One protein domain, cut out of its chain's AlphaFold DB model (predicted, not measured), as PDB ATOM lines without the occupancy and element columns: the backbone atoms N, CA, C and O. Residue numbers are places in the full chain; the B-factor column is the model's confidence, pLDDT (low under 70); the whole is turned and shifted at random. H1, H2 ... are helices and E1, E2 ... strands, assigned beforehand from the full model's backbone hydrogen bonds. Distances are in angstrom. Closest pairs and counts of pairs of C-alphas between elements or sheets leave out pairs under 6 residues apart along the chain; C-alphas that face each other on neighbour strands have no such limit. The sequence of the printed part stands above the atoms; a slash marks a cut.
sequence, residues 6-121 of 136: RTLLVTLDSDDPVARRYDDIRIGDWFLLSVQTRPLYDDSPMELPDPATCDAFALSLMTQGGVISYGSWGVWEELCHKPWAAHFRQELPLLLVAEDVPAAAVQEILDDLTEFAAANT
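This is residues 6 to 121 of the 136 residues of an uncharacterized protein of Desulfovibrio gigas (strain ATCC 19364 / DSM 1382 / NCIMB 9332 / VKM B-1759) (UniProt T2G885). A twisted wall of five strands has the long helix H3 packed along one face, over E1 and E2, and the small helix H2 on that same face, only just over E5; no named helix covers the other face. Free residues 68 to 74 stick out at one end of the long axis, and loops around residues 17 and 45 make the other end. The printed part has 116 residues, with E1 E2 E3 H1 H2 E4 E5 H3 along the chain; the sheet, in the order E1 E2 E3 E5 E4, is antiparallel. The class is mixed, helices and strands, with 57 residues, under half, in named elements; the whole is compact, with a radius of gyration of the C-alphas of 14.6 A and spans of 46 by 26 by 24 A.

Start at residue 6 and pass residues 6 to 24, which hold no named element, though 11 to 12 pair antiparallel with 21 to 22. Find C-alpha 25 at (183.800, 160.908, 210.737), where E1, residues 25 to 27, begins. E2 is residues 31 to 36, 16.1 A long, and E3 is residues 56 to 63, 22.4 A. H1 is residues 75 to 79 and H2 residues 83 to 87. E4 is residues 89 to 92; E5, residues 95 to 102, 19.6 A, bends by 67 degrees at residue 99. H3, residues 103 to 120, runs 25.7 A to C-alpha 120 at (198.640, 157.562, 201.571).

E1, E2 and E3 form a meander, each strand the antiparallel neighbour of the one before; look at N 25 and O 33, 2.8 A apart, and N 34 and O 60, 2.8 A. Next, N 59 and O 98 of E3 and E5 are 2.8 A apart, and N 97 and O 89 of hairpin E4 and E5 2.9 A. E3, H1 H2 and E4 form a split strand-helix-strand unit, two strands running the same way with E5 between them, its crossover right-handed. H3 and the sheet make two layers; H3's height over the sheet is 9.7 A, and it runs along the strands, at 8 degrees to E2 on the local plane. Its closest C-alphas to E1 are those of Thr 114 and Ile 27, 6.1 A. H2 and H3 only just touch, with 3 pairs of C-alphas within 8 A, through residues 105 to 109 of H3; Trp 84 and Ala 105 have the closest C-alphas, 6.7 A. H1 is near H3 and only just not on the sheet, with 4 pairs of C-alphas within 10 A. In H1 and H3 every O i to N i+4 pair is within hydrogen-bond range; in H2 0 of 1 is, beside 1 of 2 O i to N i+3 pairs.

The C-alphas farthest apart, of Pro 45 and Gly 71, are 45.7 A apart. The printed part has no cut; the links E2 to E3 and E3 to H1 are long. Look for pLDDT under 70 at residues 13, 17, 19, 65 to 75, 77 and 121.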
ATOM      1  N   ARG A   6     184.619 169.133 216.619       83.06
ATOM      2  CA  ARG A   6     183.233 169.264 217.087       83.06
ATOM      3  C   ARG A   6     182.298 169.812 216.010       83.06
ATOM      4  O   ARG A   6     181.111 169.517 216.031       83.06
ATOM      5  N   THR A   7     182.824 170.568 215.045       83.94
ATOM      6  CA  THR A   7     182.057 171.079 213.893       83.94
ATOM      7  C   THR A   7     181.753 170.008 212.843       83.94
ATOM      8  O   THR A   7     180.885 170.218 211.997       83.94
ATOM      9  N   LEU A   8     182.450 168.870 212.893       82.88
ATOM     10  CA  LEU A   8     182.242 167.727 212.001       82.88
ATOM     11  C   LEU A   8     181.247 166.715 212.577       82.88
ATOM     12  O   LEU A   8     180.812 165.818 211.859       82.88
ATOM     13  N   LEU A   9     180.892 166.849 213.858       84.56
ATOM     14  CA  LEU A   9     179.965 165.949 214.525       84.56
ATOM     15  C   LEU A   9     178.537 166.255 214.084       84.56
ATOM     16  O   LEU A   9     177.979 167.309 214.386       84.56
ATOM     17  N   VAL A  10     177.945 165.305 213.366       83.00
ATOM     18  CA  VAL A  10     176.541 165.356 212.962       83.00
ATOM     19  C   VAL A  10     175.744 164.495 213.924       83.00
ATOM     20  O   VAL A  10     176.011 163.304 214.060       83.00
ATOM     21  N   THR A  11     174.762 165.080 214.602       81.00
ATOM     22  CA  THR A  11     173.851 164.315 215.454       81.00
ATOM     23  C   THR A  11     172.976 163.414 214.588       81.00
ATOM     24  O   THR A  11     172.257 163.895 213.712       81.00
ATOM     25  N   LEU A  12     173.015 162.108 214.845       79.75
ATOM     26  CA  LEU A  12     172.043 161.169 214.301       79.75
ATOM     27  C   LEU A  12     170.845 161.141 215.244       79.75
ATOM     28  O   LEU A  12     170.865 160.484 216.291       79.75
ATOM     29  N   ASP A  13     169.810 161.886 214.869       67.88
ATOM     30  CA  ASP A  13     168.548 161.876 215.592       67.88
ATOM     31  C   ASP A  13     167.914 160.486 215.505       67.88
ATOM     32  O   ASP A  13     167.670 159.937 214.428       67.88
ATOM     33  N   SER A  14     167.651 159.918 216.676       70.62
ATOM     34  CA  SER A  14     166.867 158.706 216.839       70.62
ATOM     35  C   SER A  14     165.699 159.003 217.769       70.62
ATOM     36  O   SER A  14     165.860 159.693 218.783       70.62
ATOM     37  N   ASP A  15     164.530 158.456 217.433       74.56
ATOM     38  CA  ASP A  15     163.362 158.445 218.322       74.56
ATOM     39  C   ASP A  15     163.653 157.664 219.613       74.56
ATOM     40  O   ASP A  15     162.988 157.863 220.631       74.56
ATOM     41  N   ASP A  16     164.671 156.800 219.583       76.06
ATOM     42  CA  ASP A  16     165.162 156.079 220.741       76.06
ATOM     43  C   ASP A  16     166.230 156.907 221.496       76.06
ATOM     44  O   ASP A  16     167.335 157.118 220.978       76.06
ATOM     45  N   PRO A  17     165.947 157.361 222.735       69.00
ATOM     46  CA  PRO A  17     166.890 158.134 223.538       69.00
ATOM     47  C   PRO A  17     168.159 157.360 223.916       69.00
ATOM     48  O   PRO A  17     169.140 157.994 224.296       69.00
ATOM     49  N   VAL A  18     168.180 156.024 223.810       70.00
ATOM     50  CA  VAL A  18     169.406 155.239 224.034       70.00
ATOM     51  C   VAL A  18     170.247 155.085 222.765       70.00
ATOM     52  O   VAL A  18     171.434 154.778 222.856       70.00
ATOM     53  N   ALA A  19     169.669 155.349 221.589       69.94
ATOM     54  CA  ALA A  19     170.334 155.211 220.293       69.94
ATOM     55  C   ALA A  19     170.855 156.541 219.718       69.94
ATOM     56  O   ALA A  19     171.448 156.548 218.636       69.94
ATOM     57  N   ARG A  20     170.649 157.662 220.424       76.06
ATOM     58  CA  ARG A  20     171.205 158.969 220.046       76.06
ATOM     59  C   ARG A  20     172.730 158.911 220.083       76.06
ATOM     60  O   ARG A  20     173.321 158.558 221.102       76.06
ATOM     61  N   ARG A  21     173.356 159.261 218.963       81.19
ATOM     62  CA  ARG A  21     174.811 159.223 218.771       81.19
ATOM     63  C   ARG A  21     175.235 160.231 217.714       81.19
ATOM     64  O   ARG A  21     174.408 160.670 216.914       81.19
ATOM     65  N   TYR A  22     176.514 160.567 217.687       85.25
ATOM     66  CA  TYR A  22     177.087 161.284 216.552       85.25
ATOM     67  C   TYR A  22     177.384 160.317 215.407       85.25
ATOM     68  O   TYR A  22     177.682 159.145 215.650       85.25
ATOM     69  N   ASP A  23     177.269 160.810 214.177       85.31
ATOM     70  CA  ASP A  23     177.689 160.098 212.975       85.31
ATOM     71  C   ASP A  23     179.211 159.917 212.953       85.31
ATOM     72  O   ASP A  23     179.964 160.667 213.585       85.31
ATOM     73  N   ASP A  24     179.664 158.918 212.205       86.94
ATOM     74  CA  ASP A  24     181.080 158.592 212.116       86.94
ATOM     75  C   ASP A  24     181.797 159.548 211.152       86.94
ATOM     76  O   ASP A  24     181.387 159.763 210.007       86.94
ATOM     77  N   ILE A  25     182.939 160.084 211.581       88.06
ATOM     78  CA  ILE A  25     183.800 160.908 210.737       88.06
ATOM     79  C   ILE A  25     184.590 159.980 209.814       88.06
ATOM     80  O   ILE A  25     185.468 159.226 210.243       88.06
ATOM     81  N   ARG A  26     184.307 160.052 208.514       85.06
ATOM     82  CA  ARG A  26     185.068 159.318 207.500       85.06
ATOM     83  C   ARG A  26     186.333 160.075 207.104       85.06
ATOM     84  O   ARG A  26     186.259 161.179 206.568       85.06
ATOM     85  N   ILE A  27     187.486 159.437 207.290       84.88
ATOM     86  CA  ILE A  27     188.805 159.993 206.976       84.88
ATOM     87  C   ILE A  27     189.369 159.247 205.759       84.88
ATOM     88  O   ILE A  27     190.001 158.189 205.862       84.88
ATOM     89  N   GLY A  28     189.084 159.795 204.576       78.19
ATOM     90  CA  GLY A  28     189.439 159.182 203.294       78.19
ATOM     91  C   GLY A  28     188.798 157.801 203.094       78.19
ATOM     92  O   GLY A  28     187.646 157.571 203.463       78.19
ATOM     93  N   ASP A  29     189.560 156.883 202.500       76.00
ATOM     94  CA  ASP A  29     189.192 155.467 202.330       76.00
ATOM     95  C   ASP A  29     189.905 154.551 203.347       76.00
ATOM     96  O   ASP A  29     189.961 153.335 203.167       76.00
ATOM     97  N   TRP A  30     190.482 155.142 204.399       76.00
ATOM     98  CA  TRP A  30     191.349 154.450 205.355       76.00
ATOM     99  C   TRP A  30     190.671 154.231 206.708       76.00
ATOM    100  O   TRP A  30     190.712 153.115 207.235       76.00
ATOM    101  N   PHE A  31     190.024 155.265 207.260       83.81
ATOM    102  CA  PHE A  31     189.500 155.222 208.627       83.81
ATOM    103  C   PHE A  31     188.067 155.732 208.750       83.81
ATOM    104  O   PHE A  31     187.631 156.639 208.037       83.81
ATOM    105  N   LEU A  32     187.370 155.171 209.732       86.44
ATOM    106  CA  LEU A  32     186.160 155.717 210.327       86.44
ATOM    107  C   LEU A  32     186.466 156.042 211.789       86.44
ATOM    108  O   LEU A  32     186.905 155.166 212.535       86.44
ATOM    109  N   LEU A  33     186.247 157.292 212.180       89.25
ATOM    110  CA  LEU A  33     186.404 157.767 213.547       89.25
ATOM    111  C   LEU A  33     185.027 158.105 214.120       89.25
ATOM    112  O   LEU A  33     184.414 159.092 213.728       89.25
ATOM    113  N   SER A  34     184.557 157.300 215.064       89.50
ATOM    114  CA  SER A  34     183.372 157.611 215.860       89.50
ATOM    115  C   SER A  34     183.791 158.399 217.093       89.50
ATOM    116  O   SER A  34     184.692 157.969 217.816       89.50
ATOM    117  N   VAL A  35     183.137 159.531 217.343       89.81
ATOM    118  CA  VAL A  35     183.379 160.378 218.515       89.81
ATOM    119  C   VAL A  35     182.074 160.491 219.280       89.81
ATOM    120  O   VAL A  35     181.102 161.040 218.772       89.81
ATOM    121  N   GLN A  36     182.036 159.971 220.500       88.06
ATOM    122  CA  GLN A  36     180.835 159.938 221.322       88.06
ATOM    123  C   GLN A  36     181.083 160.664 222.640       88.06
ATOM    124  O   GLN A  36     182.156 160.587 223.227       88.06
ATOM    125  N   THR A  37     180.081 161.387 223.127       83.75
ATOM    126  CA  THR A  37     180.133 162.066 224.436       83.75
ATOM    127  C   THR A  37     179.771 161.143 225.593       83.75
ATOM    128  O   THR A  37     179.894 161.523 226.754       83.75
ATOM    129  N   ARG A  38     179.318 159.926 225.281       79.62
ATOM    130  CA  ARG A  38     178.947 158.896 226.246       79.62
ATOM    131  C   ARG A  38     179.980 157.766 226.280       79.62
ATOM    132  O   ARG A  38     180.617 157.522 225.252       79.62
ATOM    133  N   PRO A  39     180.106 157.037 227.403       78.62
ATOM    134  CA  PRO A  39     180.927 155.835 227.463       78.62
ATOM    135  C   PRO A  39     180.483 154.783 226.446       78.62
ATOM    136  O   PRO A  39     179.299 154.664 226.113       78.62
ATOM    137  N   LEU A  40     181.442 153.981 225.992       70.06
ATOM    138  CA  LEU A  40     181.161 152.820 225.156       70.06
ATOM    139  C   LEU A  40     180.317 151.836 225.976       70.06
ATOM    140  O   LEU A  40     180.641 151.555 227.126       70.06
ATOM    141  N   TYR A  41     179.235 151.326 225.386       71.81
ATOM    142  CA  TYR A  41     178.297 150.371 226.004       71.81
ATOM    143  C   TYR A  41     177.365 150.906 227.086       71.81
ATOM    144  O   TYR A  41     176.593 150.123 227.634       71.81
ATOM    145  N   ASP A  42     177.381 152.206 227.373       74.69
ATOM    146  CA  ASP A  42     176.318 152.779 228.187       74.69
ATOM    147  C   ASP A  42     175.005 152.744 227.388       74.69
ATOM    148  O   ASP A  42     174.943 153.223 226.256       74.69
ATOM    149  N   ASP A  43     173.969 152.140 227.964       72.69
ATOM    150  CA  ASP A  43     172.611 152.045 227.423       72.69
ATOM    151  C   ASP A  43     171.617 152.892 228.230       72.69
ATOM    152  O   ASP A  43     170.408 152.842 228.003       72.69
ATOM    153  N   SER A  44     172.118 153.725 229.145       74.56
ATOM    154  CA  SER A  44     171.288 154.649 229.905       74.56
ATOM    155  C   SER A  44     170.634 155.671 228.967       74.56
ATOM    156  O   SER A  44     171.296 156.187 228.056       74.56
ATOM    157  N   PRO A  45     169.347 156.008 229.163       73.19
ATOM    158  CA  PRO A  45     168.697 157.062 228.395       73.19
ATOM    159  C   PRO A  45     169.351 158.408 228.718       73.19
ATOM    160  O   PRO A  45     169.417 158.811 229.880       73.19
ATOM    161  N   MET A  46     169.829 159.106 227.690       71.25
ATOM    162  CA  MET A  46     170.559 160.363 227.841       71.25
ATOM    163  C   MET A  46     170.207 161.332 226.708       71.25
ATOM    164  O   MET A  46     169.982 160.941 225.564       71.25
ATOM    165  N   GLU A  47     170.176 162.624 227.027       73.31
ATOM    166  CA  GLU A  47     170.202 163.667 226.005       73.31
ATOM    167  C   GLU A  47     171.643 163.907 225.573       73.31
ATOM    168  O   GLU A  47     172.514 164.094 226.420       73.31
ATOM    169  N   LEU A  48     171.893 163.890 224.263       74.19
ATOM    170  CA  LEU A  48     173.226 164.115 223.721       74.19
ATOM    171  C   LEU A  48     173.679 165.539 224.112       74.19
ATOM    172  O   LEU A  48     173.045 166.503 223.672       74.19
ATOM    173  N   PRO A  49     174.712 165.699 224.959       77.31
ATOM    174  CA  PRO A  49     175.180 167.020 225.357       77.31
ATOM    175  C   PRO A  49     175.813 167.734 224.164       77.31
ATOM    176  O   PRO A  49     176.420 167.084 223.314       77.31
ATOM    177  N   ASP A  50     175.709 169.067 224.132       79.31
ATOM    178  CA  ASP A  50     176.377 169.897 223.125       79.31
ATOM    179  C   ASP A  50     177.884 169.572 223.111       79.31
ATOM    180  O   ASP A  50     178.546 169.733 224.146       79.31
ATOM    181  N   PRO A  51     178.452 169.135 221.970       81.38
ATOM    182  CA  PRO A  51     179.847 168.718 221.899       81.38
ATOM    183  C   PRO A  51     180.818 169.856 222.241       81.38
ATOM    184  O   PRO A  51     181.932 169.586 222.685       81.38
ATOM    185  N   ALA A  52     180.410 171.125 222.108       80.50
ATOM    186  CA  ALA A  52     181.213 172.274 222.530       80.50
ATOM    187  C   ALA A  52     181.436 172.340 224.051       80.50
ATOM    188  O   ALA A  52     182.416 172.934 224.502       80.50
ATOM    189  N   THR A  53     180.546 171.724 224.831       82.00
ATOM    190  CA  THR A  53     180.568 171.749 226.300       82.00
ATOM    191  C   THR A  53     181.281 170.549 226.922       82.00
ATOM    192  O   THR A  53     181.524 170.543 228.125       82.00
ATOM    193  N   CYS A  54     181.630 169.539 226.120       81.44
ATOM    194  CA  CYS A  54     182.244 168.304 226.596       81.44
ATOM    195  C   CYS A  54     183.774 168.383 226.569       81.44
ATOM    196  O   CYS A  54     184.376 168.665 225.530       81.44
ATOM    197  N   ASP A  55     184.405 168.072 227.699       84.44
ATOM    198  CA  ASP A  55     185.867 168.081 227.833       84.44
ATOM    199  C   ASP A  55     186.519 166.744 227.448       84.44
ATOM    200  O   ASP A  55     187.692 166.721 227.070       84.44
ATOM    201  N   ALA A  56     185.760 165.646 227.508       86.00
ATOM    202  CA  ALA A  56     186.218 164.298 227.197       86.00
ATOM    203  C   ALA A  56     185.203 163.540 226.332       86.00
ATOM    204  O   ALA A  56     183.997 163.786 226.410       86.00
ATOM    205  N   PHE A  57     185.714 162.624 225.511       89.19
ATOM    206  CA  PHE A  57     184.944 161.847 224.545       89.19
ATOM    207  C   PHE A  57     185.405 160.390 224.537       89.19
ATOM    208  O   PHE A  57     186.585 160.090 224.718       89.19
ATOM    209  N   ALA A  58     184.474 159.482 224.275       89.31
ATOM    210  CA  ALA A  58     184.787 158.122 223.888       89.31
ATOM    211  C   ALA A  58     185.007 158.060 222.374       89.31
ATOM    212  O   ALA A  58     184.220 158.601 221.595       89.31
ATOM    213  N   LEU A  59     186.078 157.399 221.955       90.06
ATOM    214  CA  LEU A  59     186.452 157.251 220.558       90.06
ATOM    215  C   LEU A  59     186.402 155.790 220.138       90.06
ATOM    216  O   LEU A  59     186.886 154.915 220.854       90.06
ATOM    217  N   SER A  60     185.924 155.558 218.921       88.25
ATOM    218  CA  SER A  60     186.083 154.285 218.223       88.25
ATOM    219  C   SER A  60     186.740 154.544 216.877       88.25
ATOM    220  O   SER A  60     186.177 155.223 216.024       88.25
ATOM    221  N   LEU A  61     187.938 154.006 216.682       87.88
ATOM    222  CA  LEU A  61     188.684 154.089 215.436       87.88
ATOM    223  C   LEU A  61     188.605 152.741 214.723       87.88
ATOM    224  O   LEU A  61     189.147 151.739 215.191       87.88
ATOM    225  N   MET A  62     187.945 152.728 213.572       84.31
ATOM    226  CA  MET A  62     187.854 151.557 212.715       84.31
ATOM    227  C   MET A  62     188.664 151.762 211.438       84.31
ATOM    228  O   MET A  62     188.481 152.741 210.717       84.31
ATOM    229  N   THR A  63     189.524 150.804 211.109       78.38
ATOM    230  CA  THR A  63     190.190 150.764 209.802       78.38
ATOM    231  C   THR A  63     189.252 150.131 208.775       78.38
ATOM    232  O   THR A  63     188.800 148.998 208.978       78.38
ATOM    233  N   GLN A  64     188.954 150.819 207.671       71.69
ATOM    234  CA  GLN A  64     188.115 150.253 206.612       71.69
ATOM    235  C   GLN A  64     188.886 149.153 205.865       71.69
ATOM    236  O   GLN A  64     189.832 149.405 205.121       71.69
ATOM    237  N   GLY A  65     188.489 147.897 206.087       54.22
ATOM    238  CA  GLY A  65     189.062 146.737 205.409       54.22
ATOM    239  C   GLY A  65     188.684 146.719 203.927       54.22
ATOM    240  O   GLY A  65     187.518 146.546 203.583       54.22
ATOM    241  N   GLY A  66     189.672 146.873 203.046       46.62
ATOM    242  CA  GLY A  66     189.461 146.846 201.594       46.62
ATOM    243  C   GLY A  66     190.709 147.149 200.767       46.62
ATOM    244  O   GLY A  66     190.816 146.698 199.627       46.62
ATOM    245  N   VAL A  67     191.699 147.829 201.344       40.91
ATOM    246  CA  VAL A  67     193.014 147.965 200.719       40.91
ATOM    247  C   VAL A  67     193.874 146.802 201.205       40.91
ATOM    248  O   VAL A  67     194.479 146.855 202.270       40.91
ATOM    249  N   ILE A  68     193.931 145.722 200.418       38.56
ATOM    250  CA  ILE A  68     195.129 144.876 200.399       38.56
ATOM    251  C   ILE A  68     196.230 145.790 199.857       38.56
ATOM    252  O   ILE A  68     196.469 145.861 198.650       38.56
ATOM    253  N   SER A  69     196.837 146.580 200.739       40.22
ATOM    254  CA  SER A  69     198.091 147.253 200.458       40.22
ATOM    255  C   SER A  69     199.077 146.139 200.150       40.22
ATOM    256  O   SER A  69     199.364 145.285 200.988       40.22
ATOM    257  N   TYR A  70     199.538 146.099 198.903       37.69
ATOM    258  CA  TYR A  70     200.672 145.290 198.487       37.69
ATOM    259  C   TYR A  70     201.778 145.387 199.555       37.69
ATOM    260  O   TYR A  70     202.455 146.403 199.667       37.69
ATOM    261  N   GLY A  71     201.929 144.338 200.366       37.94
ATOM    262  CA  GLY A  71     203.087 144.117 201.229       37.94
ATOM    263  C   GLY A  71     203.278 145.022 202.452       37.94
ATOM    264  O   GLY A  71     204.313 144.873 203.088       37.94
ATOM    265  N   SER A  72     202.344 145.907 202.818       38.62
ATOM    266  CA  SER A  72     202.450 146.706 204.057       38.62
ATOM    267  C   SER A  72     201.282 146.387 204.981       38.62
ATOM    268  O   SER A  72     200.203 146.976 204.887       38.62
ATOM    269  N   TRP A  73     201.493 145.378 205.821       45.16
ATOM    270  CA  TRP A  73     200.712 145.181 207.033       45.16
ATOM    271  C   TRP A  73     200.991 146.364 207.963       45.16
ATOM    272  O   TRP A  73     202.148 146.691 208.179       45.16
ATOM    273  N   GLY A  74     199.941 146.994 208.491       58.47
ATOM    274  CA  GLY A  74     200.073 147.836 209.677       58.47
ATOM    275  C   GLY A  74     200.068 149.345 209.451       58.47
ATOM    276  O   GLY A  74     201.002 150.024 209.843       58.47
ATOM    277  N   VAL A  75     198.953 149.916 208.986       67.69
ATOM    278  CA  VAL A  75     198.651 151.342 209.253       67.69
ATOM    279  C   VAL A  75     198.785 151.649 210.756       67.69
ATOM    280  O   VAL A  75     199.276 152.695 211.169       67.69
ATOM    281  N   TRP A  76     198.413 150.673 211.587       71.31
ATOM    282  CA  TRP A  76     198.609 150.733 213.026       71.31
ATOM    283  C   TRP A  76     200.076 150.642 213.472       71.31
ATOM    284  O   TRP A  76     200.392 151.158 214.533       71.31
ATOM    285  N   GLU A  77     200.983 150.041 212.697       69.88
ATOM    286  CA  GLU A  77     202.415 150.029 213.040       69.88
ATOM    287  C   GLU A  77     203.009 151.440 213.001       69.88
ATOM    288  O   GLU A  77     203.866 151.761 213.813       69.88
ATOM    289  N   GLU A  78     202.520 152.310 212.114       72.06
ATOM    290  CA  GLU A  78     202.946 153.712 212.072       72.06
ATOM    291  C   GLU A  78     202.238 154.552 213.145       72.06
ATOM    292  O   GLU A  78     202.866 155.338 213.856       72.06
ATOM    293  N   LEU A  79     200.926 154.352 213.311       74.06
ATOM    294  CA  LEU A  79     200.122 155.134 214.249       74.06
ATOM    295  C   LEU A  79     200.365 154.766 215.719       74.06
ATOM    296  O   LEU A  79     200.227 155.634 216.576       74.06
ATOM    297  N   CYS A  80     200.784 153.537 216.039       77.94
ATOM    298  CA  CYS A  80     201.033 153.123 217.426       77.94
ATOM    299  C   CYS A  80     202.210 153.860 218.087       77.94
ATOM    300  O   CYS A  80     202.341 153.843 219.311       77.94
ATOM    301  N   HIS A  81     203.051 154.531 217.295       80.88
ATOM    302  CA  HIS A  81     204.137 155.376 217.786       80.88
ATOM    303  C   HIS A  81     203.681 156.783 218.202       80.88
ATOM    304  O   HIS A  81     204.463 157.520 218.808       80.88
ATOM    305  N   LYS A  82     202.441 157.175 217.890       83.25
ATOM    306  CA  LYS A  82     201.889 158.473 218.285       83.25
ATOM    307  C   LYS A  82     201.546 158.487 219.782       83.25
ATOM    308  O   LYS A  82     201.102 157.472 220.318       83.25
ATOM    309  N   PRO A  83     201.694 159.631 220.476       84.06
ATOM    310  CA  PRO A  83     201.462 159.715 221.920       84.06
ATOM    311  C   PRO A  83     200.020 159.366 222.310       84.06
ATOM    312  O   PRO A  83     199.795 158.761 223.356       84.06
ATOM    313  N   TRP A  84     199.053 159.683 221.448       85.88
ATOM    314  CA  TRP A  84     197.645 159.384 221.688       85.88
ATOM    315  C   TRP A  84     197.290 157.901 221.519       85.88
ATOM    316  O   TRP A  84     196.262 157.460 222.031       85.88
ATOM    317  N   ALA A  85     198.127 157.102 220.849       84.56
ATOM    318  CA  ALA A  85     197.839 155.691 220.599       84.56
ATOM    319  C   ALA A  85     197.768 154.865 221.891       84.56
ATOM    320  O   ALA A  85     197.043 153.875 221.946       84.56
ATOM    321  N   ALA A  86     198.456 155.303 222.949       85.00
ATOM    322  CA  ALA A  86     198.409 154.666 224.263       85.00
ATOM    323  C   ALA A  86     197.020 154.730 224.929       85.00
ATOM    324  O   ALA A  86     196.749 153.938 225.830       85.00
ATOM    325  N   HIS A  87     196.143 155.645 224.498       83.69
ATOM    326  CA  HIS A  87     194.762 155.720 224.986       83.69
ATOM    327  C   HIS A  87     193.857 154.648 224.372       83.69
ATOM    328  O   HIS A  87     192.798 154.355 224.925       83.69
ATOM    329  N   PHE A  88     194.257 154.057 223.244       84.94
ATOM    330  CA  PHE A  88     193.445 153.084 222.531       84.94
ATOM    331  C   PHE A  88     193.736 151.656 222.992       84.94
ATOM    332  O   PHE A  88     194.882 151.210 223.052       84.94
ATOM    333  N   ARG A  89     192.667 150.900 223.242       85.69
ATOM    334  CA  ARG A  89     192.687 149.444 223.385       85.69
ATOM    335  C   ARG A  89     192.120 148.798 222.126       85.69
ATOM    336  O   ARG A  89     191.146 149.279 221.552       85.69
ATOM    337  N   GLN A  90     192.718 147.691 221.701       82.06
ATOM    338  CA  GLN A  90     192.176 146.902 220.601       82.06
ATOM    339  C   GLN A  90     190.996 146.067 221.092       82.06
ATOM    340  O   GLN A  90     191.153 145.246 221.992       82.06
ATOM    341  N   GLU A  91     189.828 146.278 220.490       79.12
ATOM    342  CA  GLU A  91     188.602 145.558 220.834       79.12
ATOM    343  C   GLU A  91     188.244 144.498 219.789       79.12
ATOM    344  O   GLU A  91     187.889 143.373 220.134       79.12
ATOM    345  N   LEU A  92     188.416 144.815 218.502       76.31
ATOM    346  CA  LEU A  92     188.320 143.856 217.397       76.31
ATOM    347  C   LEU A  92     189.546 144.000 216.484       76.31
ATOM    348  O   LEU A  92     190.249 145.009 216.557       76.31
ATOM    349  N   PRO A  93     189.814 143.045 215.570       73.50
ATOM    350  CA  PRO A  93     190.991 143.100 214.698       73.50
ATOM    351  C   PRO A  93     191.167 144.414 213.923       73.50
ATOM    352  O   PRO A  93     192.295 144.797 213.639       73.50
ATOM    353  N   LEU A  94     190.064 145.104 213.612       76.12
ATOM    354  CA  LEU A  94     190.038 146.377 212.883       76.12
ATOM    355  C   LEU A  94     189.426 147.528 213.696       76.12
ATOM    356  O   LEU A  94     189.200 148.592 213.127       76.12
ATOM    357  N   LEU A  95     189.108 147.307 214.977       81.38
ATOM    358  CA  LEU A  95     188.445 148.282 215.844       81.38
ATOM    359  C   LEU A  95     189.296 148.546 217.081       81.38
ATOM    360  O   LEU A  95     189.563 147.648 217.885       81.38
ATOM    361  N   LEU A  96     189.669 149.804 217.233       85.75
ATOM    362  CA  LEU A  96     190.334 150.343 218.402       85.75
ATOM    363  C   LEU A  96     189.356 151.259 219.116       85.75
ATOM    364  O   LEU A  96     188.626 152.006 218.470       85.75
ATOM    365  N   VAL A  97     189.369 151.233 220.438       87.44
ATOM    366  CA  VAL A  97     188.502 152.087 221.238       87.44
ATOM    367  C   VAL A  97     189.282 152.784 222.335       87.44
ATOM    368  O   VAL A  97     190.231 152.221 222.875       87.44
ATOM    369  N   ALA A  98     188.889 154.003 222.666       88.69
ATOM    370  CA  ALA A  98     189.447 154.770 223.765       88.69
ATOM    371  C   ALA A  98     188.309 155.421 224.547       88.69
ATOM    372  O   ALA A  98     187.365 155.953 223.968       88.69
ATOM    373  N   GLU A  99     188.399 155.370 225.866       87.00
ATOM    374  CA  GLU A  99     187.455 156.017 226.775       87.00
ATOM    375  C   GLU A  99     188.148 157.237 227.392       87.00
ATOM    376  O   GLU A  99     189.371 157.240 227.551       87.00
ATOM    377  N   ASP A 100     187.375 158.276 227.711       85.44
ATOM    378  CA  ASP A 100     187.853 159.489 228.386       85.44
ATOM    379  C   ASP A 100     188.991 160.241 227.663       85.44
ATOM    380  O   ASP A 100     189.938 160.734 228.281       85.44
ATOM    381  N   VAL A 101     188.905 160.368 226.335       87.75
ATOM    382  CA  VAL A 101     189.894 161.103 225.534       87.75
ATOM    383  C   VAL A 101     189.619 162.611 225.605       87.75
ATOM    384  O   VAL A 101     188.532 163.041 225.211       87.75
ATOM    385  N   PRO A 102     190.577 163.446 226.055       89.88
ATOM    386  CA  PRO A 102     190.390 164.893 226.120       89.88
ATOM    387  C   PRO A 102     190.147 165.508 224.740       89.88
ATOM    388  O   PRO A 102     190.801 165.117 223.776       89.88
ATOM    389  N   ALA A 103     189.306 166.540 224.650       87.56
ATOM    390  CA  ALA A 103     188.981 167.220 223.388       87.56
ATOM    391  C   ALA A 103     190.225 167.634 222.571       87.56
ATOM    392  O   ALA A 103     190.259 167.479 221.354       87.56
ATOM    393  N   ALA A 104     191.277 168.113 223.245       87.19
ATOM    394  CA  ALA A 104     192.541 168.463 222.595       87.19
ATOM    395  C   ALA A 104     193.218 167.249 221.932       87.19
ATOM    396  O   ALA A 104     193.683 167.350 220.802       87.19
ATOM    397  N   ALA A 105     193.210 166.091 222.599       88.56
ATOM    398  CA  ALA A 105     193.749 164.855 222.043       88.56
ATOM    399  C   ALA A 105     192.883 164.327 220.890       88.56
ATOM    400  O   ALA A 105     193.427 163.822 219.914       88.56
ATOM    401  N   VAL A 106     191.553 164.492 220.947       89.62
ATOM    402  CA  VAL A 106     190.660 164.149 219.821       89.62
ATOM    403  C   VAL A 106     191.029 164.945 218.566       89.62
ATOM    404  O   VAL A 106     191.104 164.370 217.481       89.62
ATOM    405  N   GLN A 107     191.304 166.246 218.709       89.94
ATOM    406  CA  GLN A 107     191.749 167.077 217.587       89.94
ATOM    407  C   GLN A 107     193.090 166.594 217.021       89.94
ATOM    408  O   GLN A 107     193.213 166.452 215.808       89.94
ATOM    409  N   GLU A 108     194.072 166.302 217.881       89.38
ATOM    410  CA  GLU A 108     195.376 165.777 217.448       89.38
ATOM    411  C   GLU A 108     195.240 164.445 216.698       89.38
ATOM    412  O   GLU A 108     195.867 164.257 215.657       89.38
ATOM    413  N   ILE A 109     194.383 163.541 217.186       89.44
ATOM    414  CA  ILE A 109     194.080 162.265 216.523       89.44
ATOM    415  C   ILE A 109     193.492 162.519 215.133       89.44
ATOM    416  O   ILE A 109     193.931 161.912 214.158       89.44
ATOM    417  N   LEU A 110     192.502 163.408 215.025       88.25
ATOM    418  CA  LEU A 110     191.867 163.719 213.748       88.25
ATOM    419  C   LEU A 110     192.872 164.301 212.744       88.25
ATOM    420  O   LEU A 110     192.881 163.883 211.582       88.25
ATOM    421  N   ASP A 111     193.711 165.237 213.185       88.31
ATOM    422  CA  ASP A 111     194.725 165.880 212.349       88.31
ATOM    423  C   ASP A 111     195.750 164.847 211.847       88.31
ATOM    424  O   ASP A 111     195.993 164.762 210.641       88.31
ATOM    425  N   ASP A 112     196.261 163.989 212.738       87.25
ATOM    426  CA  ASP A 112     197.219 162.928 212.402       87.25
ATOM    427  C   ASP A 112     196.637 161.896 211.422       87.25
ATOM    428  O   ASP A 112     197.288 161.510 210.446       87.25
ATOM    429  N   LEU A 113     195.399 161.446 211.650       85.75
ATOM    430  CA  LEU A 113     194.717 160.505 210.755       85.75
ATOM    431  C   LEU A 113     194.448 161.134 209.382       85.75
ATOM    432  O   LEU A 113     194.552 160.457 208.356       85.75
ATOM    433  N   THR A 114     194.115 162.425 209.354       85.12
ATOM    434  CA  THR A 114     193.874 163.173 208.114       85.12
ATOM    435  C   THR A 114     195.165 163.355 207.323       85.12
ATOM    436  O   THR A 114     195.167 163.148 206.108       85.12
ATOM    437  N   GLU A 115     196.273 163.682 207.992       85.50
ATOM    438  CA  GLU A 115     197.594 163.778 207.371       85.50
ATOM    439  C   GLU A 115     198.035 162.423 206.804       85.50
ATOM    440  O   GLU A 115     198.432 162.344 205.637       85.50
ATOM    441  N   PHE A 116     197.866 161.341 207.571       82.56
ATOM    442  CA  PHE A 116     198.152 159.987 207.101       82.56
ATOM    443  C   PHE A 116     197.324 159.635 205.861       82.56
ATOM    444  O   PHE A 116     197.866 159.161 204.859       82.56
ATOM    445  N   ALA A 117     196.009 159.876 205.904       81.31
ATOM    446  CA  ALA A 117     195.126 159.593 204.781       81.31
ATOM    447  C   ALA A 117     195.517 160.415 203.546       81.31
ATOM    448  O   ALA A 117     195.539 159.872 202.443       81.31
ATOM    449  N   ALA A 118     195.878 161.690 203.707       81.75
ATOM    450  CA  ALA A 118     196.336 162.542 202.612       81.75
ATOM    451  C   ALA A 118     197.661 162.055 201.999       81.75
ATOM    452  O   ALA A 118     197.785 162.022 200.775       81.75
ATOM    453  N   ALA A 119     198.622 161.631 202.825       79.69
ATOM    454  CA  ALA A 119     199.913 161.109 202.374       79.69
ATOM    455  C   ALA A 119     199.795 159.750 201.661       79.69
ATOM    456  O   ALA A 119     200.554 159.468 200.733       79.69
ATOM    457  N   ASN A 120     198.824 158.927 202.068       73.94
ATOM    458  CA  ASN A 120     198.640 157.562 201.571       73.94
ATOM    459  C   ASN A 120     197.489 157.414 200.566       73.94
ATOM    460  O   ASN A 120     197.260 156.322 200.048       73.94
ATOM    461  N   THR A 121     196.756 158.485 200.243       62.22
ATOM    462  CA  THR A 121     195.730 158.436 199.194       62.22
ATOM    463  C   THR A 121     196.406 158.133 197.853       62.22
ATOM    464  O   THR A 121     197.227 158.932 197.392       62.22
TER     465      THR A 121